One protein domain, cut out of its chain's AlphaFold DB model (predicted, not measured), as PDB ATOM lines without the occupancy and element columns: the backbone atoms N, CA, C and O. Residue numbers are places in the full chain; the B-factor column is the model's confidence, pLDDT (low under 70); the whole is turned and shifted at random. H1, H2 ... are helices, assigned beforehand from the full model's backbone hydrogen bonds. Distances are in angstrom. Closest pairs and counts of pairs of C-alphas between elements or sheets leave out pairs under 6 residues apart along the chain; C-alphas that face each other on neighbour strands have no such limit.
ATOM      1  N   CYS A  22      -7.524  32.352  -2.176       87.25
ATOM      2  CA  CYS A  22      -8.872  32.160  -1.625       87.25
ATOM      3  C   CYS A  22      -9.650  33.475  -1.509       87.25
ATOM      4  O   CYS A  22     -10.816  33.560  -1.899       87.25
ATOM      5  N   VAL A  23      -8.994  34.521  -1.000       87.75
ATOM      6  CA  VAL A  23      -9.618  35.837  -0.842       87.75
ATOM      7  C   VAL A  23      -9.967  36.449  -2.198       87.75
ATOM      8  O   VAL A  23     -11.058  36.998  -2.351       87.75
ATOM      9  N   ASN A  24      -9.083  36.338  -3.193       89.12
ATOM     10  CA  ASN A  24      -9.364  36.829  -4.541       89.12
ATOM     11  C   ASN A  24     -10.563  36.113  -5.164       89.12
ATOM     12  O   ASN A  24     -11.445  36.788  -5.684       89.12
ATOM     13  N   THR A  25     -10.664  34.790  -5.031       89.19
ATOM     14  CA  THR A  25     -11.808  34.038  -5.560       89.19
ATOM     15  C   THR A  25     -13.131  34.474  -4.952       89.19
ATOM     16  O   THR A  25     -14.114  34.594  -5.675       89.19
ATOM     17  N   ILE A  26     -13.183  34.784  -3.655       86.50
ATOM     18  CA  ILE A  26     -14.426  35.262  -3.030       86.50
ATOM     19  C   ILE A  26     -14.810  36.667  -3.528       86.50
ATOM     20  O   ILE A  26     -15.992  36.962  -3.708       86.50
ATOM     21  N   LEU A  27     -13.832  37.534  -3.803       87.25
ATOM     22  CA  LEU A  27     -14.088  38.856  -4.389       87.25
ATOM     23  C   LEU A  27     -14.502  38.766  -5.867       87.25
ATOM     24  O   LEU A  27     -15.380  39.499  -6.317       87.25
ATOM     25  N   GLU A  28     -13.895  37.868  -6.640       88.62
ATOM     26  CA  GLU A  28     -14.294  37.595  -8.027       88.62
ATOM     27  C   GLU A  28     -15.695  36.988  -8.096       88.62
ATOM     28  O   GLU A  28     -16.491  37.356  -8.958       88.62
ATOM     29  N   LEU A  29     -16.019  36.116  -7.143       86.94
ATOM     30  CA  LEU A  29     -17.342  35.544  -6.978       86.94
ATOM     31  C   LEU A  29     -18.409  36.622  -6.749       86.94
ATOM     32  O   LEU A  29     -19.455  36.576  -7.390       86.94
ATOM     33  N   ASP A  30     -18.156  37.607  -5.884       87.12
ATOM     34  CA  ASP A  30     -19.076  38.739  -5.688       87.12
ATOM     35  C   ASP A  30     -19.328  39.500  -6.993       87.12
ATOM     36  O   ASP A  30     -20.473  39.768  -7.366       87.12
ATOM     37  N   ASN A  31     -18.251  39.778  -7.735       86.12
ATOM     38  CA  ASN A  31     -18.339  40.439  -9.032       86.12
ATOM     39  C   ASN A  31     -19.145  39.612 -10.043       86.12
ATOM     40  O   ASN A  31     -19.953  40.176 -10.782       86.12
ATOM     41  N   TYR A  32     -18.954  38.290 -10.063       86.81
ATOM     42  CA  TYR A  32     -19.673  37.375 -10.949       86.81
ATOM     43  C   TYR A  32     -21.164  37.276 -10.607       86.81
ATOM     44  O   TYR A  32     -22.015  37.350 -11.492       86.81
ATOM     45  N   LEU A  33     -21.496  37.125  -9.322       85.25
ATOM     46  CA  LEU A  33     -22.878  37.017  -8.855       85.25
ATOM     47  C   LEU A  33     -23.648  38.338  -9.016       85.25
ATOM     48  O   LEU A  33     -24.870  38.334  -9.199       85.25
ATOM     49  N   GLY A  34     -22.936  39.465  -8.965       82.50
ATOM     50  CA  GLY A  34     -23.491  40.802  -9.091       82.50
ATOM     51  C   GLY A  34     -24.013  41.371  -7.769       82.50
ATOM     52  O   GLY A  34     -24.144  40.694  -6.746       82.50
ATOM     53  N   LYS A  35     -24.331  42.672  -7.792       80.94
ATOM     54  CA  LYS A  35     -24.660  43.448  -6.586       80.94
ATOM     55  C   LYS A  35     -25.797  42.822  -5.771       80.94
ATOM     56  O   LYS A  35     -26.873  42.538  -6.292       80.94
ATOM     57  N   GLY A  36     -25.574  42.712  -4.461       78.06
ATOM     58  CA  GLY A  36     -26.588  42.304  -3.486       78.06
ATOM     59  C   GLY A  36     -26.755  40.792  -3.319       78.06
ATOM     60  O   GLY A  36     -27.615  40.372  -2.549       78.06
ATOM     61  N   LYS A  37     -25.948  39.974  -4.007       84.50
ATOM     62  CA  LYS A  37     -25.920  38.518  -3.799       84.50
ATOM     63  C   LYS A  37     -25.085  38.113  -2.590       84.50
ATOM     64  O   LYS A  37     -25.466  37.182  -1.886       84.50
ATOM     65  N   ILE A  38     -24.011  38.847  -2.312       82.25
ATOM     66  CA  ILE A  38     -23.249  38.748  -1.069       82.25
ATOM     67  C   ILE A  38     -23.479  40.031  -0.267       82.25
ATOM     68  O   ILE A  38     -23.620  41.124  -0.819       82.25
ATOM     69  N   ARG A  39     -23.583  39.895   1.060       85.00
ATOM     70  CA  ARG A  39     -23.770  41.054   1.938       85.00
ATOM     71  C   ARG A  39     -22.530  41.959   1.848       85.00
ATOM     72  O   ARG A  39     -21.423  41.443   2.017       85.00
ATOM     73  N   PRO A  40     -22.674  43.277   1.637       81.31
ATOM     74  CA  PRO A  40     -21.533  44.186   1.492       81.31
ATOM     75  C   PRO A  40     -20.553  44.141   2.671       81.31
ATOM     76  O   PRO A  40     -19.349  44.290   2.485       81.31
ATOM     77  N   GLU A  41     -21.046  43.888   3.885       83.19
ATOM     78  CA  GLU A  41     -20.221  43.780   5.090       83.19
ATOM     79  C   GLU A  41     -19.270  42.576   5.035       83.19
ATOM     80  O   GLU A  41     -18.183  42.629   5.608       83.19
ATOM     81  N   ILE A  42     -19.666  41.503   4.343       81.88
ATOM     82  CA  ILE A  42     -18.830  40.318   4.120       81.88
ATOM     83  C   ILE A  42     -17.722  40.667   3.122       81.88
ATOM     84  O   ILE A  42     -16.551  40.408   3.393       81.88
ATOM     85  N   ILE A  43     -18.059  41.339   2.019       85.94
ATOM     86  CA  ILE A  43     -17.080  41.783   1.012       85.94
ATOM     87  C   ILE A  43     -16.038  42.713   1.626       85.94
ATOM     88  O   ILE A  43     -14.839  42.497   1.464       85.94
ATOM     89  N   GLN A  44     -16.474  43.675   2.439       84.50
ATOM     90  CA  GLN A  44     -15.563  44.558   3.164       84.50
ATOM     91  C   GLN A  44     -14.608  43.800   4.095       84.50
ATOM     92  O   GLN A  44     -13.475  44.236   4.296       84.50
ATOM     93  N   GLN A  45     -15.040  42.687   4.694       83.12
ATOM     94  CA  GLN A  45     -14.155  41.855   5.515       83.12
ATOM     95  C   GLN A  45     -13.108  41.138   4.662       83.12
ATOM     96  O   GLN A  45     -11.939  41.133   5.044       83.12
ATOM     97  N   PHE A  46     -13.482  40.612   3.493       84.75
ATOM     98  CA  PHE A  46     -12.530  39.998   2.564       84.75
ATOM     99  C   PHE A  46     -11.533  41.010   1.991       84.75
ATOM    100  O   PHE A  46     -10.340  40.722   1.936       84.75
ATOM    101  N   GLU A  47     -11.965  42.226   1.658       85.56
ATOM    102  CA  GLU A  47     -11.056  43.299   1.237       85.56
ATOM    103  C   GLU A  47     -10.089  43.708   2.354       85.56
ATOM    104  O   GLU A  47      -8.888  43.873   2.123       85.56
ATOM    105  N   LYS A  48     -10.579  43.837   3.594       85.94
ATOM    106  CA  LYS A  48      -9.721  44.089   4.763       85.94
ATOM    107  C   LYS A  48      -8.726  42.955   4.976       85.94
ATOM    108  O   LYS A  48      -7.560  43.234   5.248       85.94
ATOM    109  N   LEU A  49      -9.157  41.705   4.824       83.38
ATOM    110  CA  LEU A  49      -8.290  40.537   4.934       83.38
ATOM    111  C   LEU A  49      -7.208  40.557   3.848       83.38
ATOM    112  O   LEU A  49      -6.033  40.498   4.193       83.38
ATOM    113  N   LYS A  50      -7.569  40.774   2.575       84.56
ATOM    114  CA  LYS A  50      -6.622  40.953   1.457       84.56
ATOM    115  C   LYS A  50      -5.568  42.014   1.767       84.56
ATOM    116  O   LYS A  50      -4.374  41.780   1.608       84.56
ATOM    117  N   ASN A  51      -6.011  43.167   2.264       83.88
ATOM    118  CA  ASN A  51      -5.119  44.254   2.652       83.88
ATOM    119  C   ASN A  51      -4.271  43.908   3.879       83.88
ATOM    120  O   ASN A  51      -3.185  44.449   4.027       83.88
ATOM    121  N   SER A  52      -4.728  43.030   4.764       82.69
ATOM    122  CA  SER A  52      -3.969  42.627   5.950       82.69
ATOM    123  C   SER A  52      -2.897  41.588   5.611       82.69
ATOM    124  O   SER A  52      -1.819  41.619   6.200       82.69
ATOM    125  N   LEU A  53      -3.147  40.725   4.616       80.25
ATOM    126  CA  LEU A  53      -2.210  39.686   4.169       80.25
ATOM    127  C   LEU A  53      -0.865  40.249   3.706       80.25
ATOM    128  O   LEU A  53       0.159  39.615   3.935       80.25
ATOM    129  N   GLN A  54      -0.829  41.466   3.151       79.62
ATOM    130  CA  GLN A  54       0.430  42.103   2.739       79.62
ATOM    131  C   GLN A  54       1.408  42.339   3.908       79.62
ATOM    132  O   GLN A  54       2.609  42.479   3.683       79.62
ATOM    133  N   TYR A  55       0.902  42.382   5.145       80.50
ATOM    134  CA  TYR A  55       1.683  42.596   6.367       80.50
ATOM    135  C   TYR A  55       1.981  41.299   7.123       80.50
ATOM    136  O   TYR A  55       2.701  41.321   8.121       80.50
ATOM    137  N   VAL A  56       1.422  40.174   6.676       73.81
ATOM    138  CA  VAL A  56       1.648  38.878   7.305       73.81
ATOM    139  C   VAL A  56       3.030  38.388   6.904       73.81
ATOM    140  O   VAL A  56       3.330  38.195   5.724       73.81
ATOM    141  N   SER A  57       3.889  38.207   7.908       68.75
ATOM    142  CA  SER A  57       5.187  37.587   7.695       68.75
ATOM    143  C   SER A  57       5.012  36.101   7.421       68.75
ATOM    144  O   SER A  57       4.232  35.415   8.078       68.75
ATOM    145  N   ASP A  58       5.799  35.608   6.486       65.75
ATOM    146  CA  ASP A  58       5.894  34.204   6.111       65.75
ATOM    147  C   ASP A  58       6.050  33.262   7.332       65.75
ATOM    148  O   ASP A  58       5.463  32.185   7.379       65.75
ATOM    149  N   ASP A  59       6.758  33.696   8.376       67.62
ATOM    150  CA  ASP A  59       7.008  32.889   9.579       67.62
ATOM    151  C   ASP A  59       5.852  32.920  10.606       67.62
ATOM    152  O   ASP A  59       5.917  32.240  11.630       67.62
ATOM    153  N   SER A  60       4.801  33.713  10.360       67.81
ATOM    154  CA  SER A  60       3.655  33.888  11.273       67.81
ATOM    155  C   SER A  60       2.402  33.102  10.881       67.81
ATOM    156  O   SER A  60       1.356  33.284  11.501       67.81
ATOM    157  N   VAL A  61       2.493  32.247   9.860       70.81
ATOM    158  CA  VAL A  61       1.344  31.533   9.291       70.81
ATOM    159  C   VAL A  61       1.476  30.033   9.528       70.81
ATOM    160  O   VAL A  61       2.452  29.420   9.098       70.81
ATOM    161  N   ASP A  62       0.482  29.447  10.196       80.19
ATOM    162  CA  ASP A  62       0.357  27.998  10.355       80.19
ATOM    163  C   ASP A  62      -0.335  27.404   9.120       80.19
ATOM    164  O   ASP A  62      -1.419  27.834   8.721       80.19
ATOM    165  N   GLU A  63       0.289  26.394   8.524       80.81
ATOM    166  CA  GLU A  63      -0.246  25.638   7.393       80.81
ATOM    167  C   GLU A  63      -1.628  25.044   7.691       80.81
ATOM    168  O   GLU A  63      -2.512  25.086   6.838       80.81
ATOM    169  N   LYS A  64      -1.868  24.593   8.926       82.44
ATOM    170  CA  LYS A  64      -3.168  24.053   9.340       82.44
ATOM    171  C   LYS A  64      -4.281  25.096   9.272       82.44
ATOM    172  O   LYS A  64      -5.432  24.757   8.992       82.44
ATOM    173  N   ASP A  65      -3.966  26.350   9.576       81.75
ATOM    174  CA  ASP A  65      -4.947  27.428   9.486       81.75
ATOM    175  C   ASP A  65      -5.211  27.806   8.025       81.75
ATOM    176  O   ASP A  65      -6.349  28.135   7.684       81.75
ATOM    177  N   ILE A  66      -4.220  27.658   7.140       82.25
ATOM    178  CA  ILE A  66      -4.416  27.825   5.694       82.25
ATOM    179  C   ILE A  66      -5.299  26.728   5.117       82.25
ATOM    180  O   ILE A  66      -6.258  27.041   4.417       82.25
ATOM    181  N   ASP A  67      -5.049  25.471   5.476       81.56
ATOM    182  CA  ASP A  67      -5.870  24.346   5.029       81.56
ATOM    183  C   ASP A  67      -7.347  24.536   5.414       81.56
ATOM    184  O   ASP A  67      -8.247  24.250   4.628       81.56
ATOM    185  N   ARG A  68      -7.612  25.085   6.606       84.00
ATOM    186  CA  ARG A  68      -8.976  25.407   7.058       84.00
ATOM    187  C   ARG A  68      -9.633  26.503   6.224       84.00
ATOM    188  O   ARG A  68     -10.829  26.420   5.953       84.00
ATOM    189  N   ILE A  69      -8.878  27.537   5.850       84.06
ATOM    190  CA  ILE A  69      -9.381  28.623   4.998       84.06
ATOM    191  C   ILE A  69      -9.712  28.082   3.604       84.06
ATOM    192  O   ILE A  69     -10.774  28.394   3.060       84.06
ATOM    193  N   GLU A  70      -8.843  27.246   3.042       84.56
ATOM    194  CA  GLU A  70      -9.073  26.601   1.749       84.56
ATOM    195  C   GLU A  70     -10.288  25.674   1.780       84.56
ATOM    196  O   GLU A  70     -11.145  25.765   0.903       84.56
ATOM    197  N   GLU A  71     -10.414  24.831   2.806       84.88
ATOM    198  CA  GLU A  71     -11.551  23.924   2.957       84.88
ATOM    199  C   GLU A  71     -12.877  24.692   3.038       84.88
ATOM    200  O   GLU A  71     -13.817  24.376   2.307       84.88
ATOM    201  N   ALA A  72     -12.940  25.747   3.855       83.00
ATOM    202  CA  ALA A  72     -14.129  26.591   3.962       83.00
ATOM    203  C   ALA A  72     -14.459  27.297   2.633       83.00
ATOM    204  O   ALA A  72     -15.626  27.403   2.252       83.00
ATOM    205  N   THR A  73     -13.436  27.745   1.900       84.81
ATOM    206  CA  THR A  73     -13.606  28.371   0.579       84.81
ATOM    207  C   THR A  73     -14.152  27.363  -0.435       84.81
ATOM    208  O   THR A  73     -15.090  27.666  -1.169       84.81
ATOM    209  N   ASN A  74     -13.632  26.136  -0.436       85.62
ATOM    210  CA  ASN A  74     -14.097  25.063  -1.312       85.62
ATOM    211  C   ASN A  74     -15.536  24.643  -1.020       85.62
ATOM    212  O   ASN A  74     -16.307  24.427  -1.957       85.62
ATOM    213  N   GLN A  75     -15.912  24.558   0.257       85.38
ATOM    214  CA  GLN A  75     -17.290  24.276   0.662       85.38
ATOM    215  C   GLN A  75     -18.247  25.357   0.144       85.38
ATOM    216  O   GLN A  75     -19.244  25.025  -0.496       85.38
ATOM    217  N   LEU A  76     -17.897  26.638   0.305       83.56
ATOM    218  CA  LEU A  76     -18.686  27.753  -0.229       83.56
ATOM    219  C   LEU A  76     -18.867  27.657  -1.754       83.56
ATOM    220  O   LEU A  76     -19.978  27.803  -2.260       83.56
ATOM    221  N   LEU A  77     -17.789  27.399  -2.500       83.06
ATOM    222  CA  LEU A  77     -17.858  27.276  -3.959       83.06
ATOM    223  C   LEU A  77     -18.722  26.088  -4.397       83.06
ATOM    224  O   LEU A  77     -19.481  26.210  -5.361       83.06
ATOM    225  N   ALA A  78     -18.651  24.963  -3.682       82.62
ATOM    226  CA  ALA A  78     -19.489  23.800  -3.951       82.62
ATOM    227  C   ALA A  78     -20.979  24.106  -3.726       82.62
ATOM    228  O   ALA A  78     -21.802  23.794  -4.587       82.62
ATOM    229  N   GLU A  79     -21.328  24.767  -2.618       81.75
ATOM    230  CA  GLU A  79     -22.707  25.180  -2.318       81.75
ATOM    231  C   GLU A  79     -23.271  26.139  -3.378       81.75
ATOM    232  O   GLU A  79     -24.422  26.016  -3.815       81.75
ATOM    233  N   ILE A  80     -22.448  27.080  -3.848       81.25
ATOM    234  CA  ILE A  80     -22.854  28.019  -4.897       81.25
ATOM    235  C   ILE A  80     -23.008  27.300  -6.235       81.25
ATOM    236  O   ILE A  80     -24.009  27.512  -6.917       81.25
TER     237      ILE A  80
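This is residues 22 to 80 of the 98 residues of an uncharacterized protein of Deltaproteobacteria bacterium (UniProt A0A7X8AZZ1). H1 and H2 form a helical hairpin, and H3 packs loosely by the first residues of H1, apart from H2; the three centres make a triangle. Residues 54 to 65, of which 63 to 65 belong to H3, stick out at one end. The printed part, 59 residues with three named helices, is all helix, only just loose, close to compact, with a radius of gyration of the C-alphas of 12.5 A and spans of 37 by 23 by 15 A.

H1, residues 22 to 33, touches H2, residues 40 to 53, opposite ways at a shallow tilt of 30 degrees; their closest C-alphas, Val 23 and Phe 46, are 6.1 A apart. H1, with residues 22 to 26 alone, touches residues 69 to 73 of H3, residues 63 to 80, the same way at a shallow tilt of 15 degrees; the closest C-alphas, Cys 22 and Thr 73, are 6.5 A apart. In H1, H2 and H3 every O i to N i+4 pair is within hydrogen-bond range.

H1, 16.5 A long, begins at C-alpha 22 (-8.872, 32.160, -1.625). H2 measures 20.0 A. H3, 25.8 A, ends at C-alpha 80 (-22.854, 28.019, -4.897).

The printed part has no cut, and both links are short. Residues 57 to 60 are under pLDDT 70.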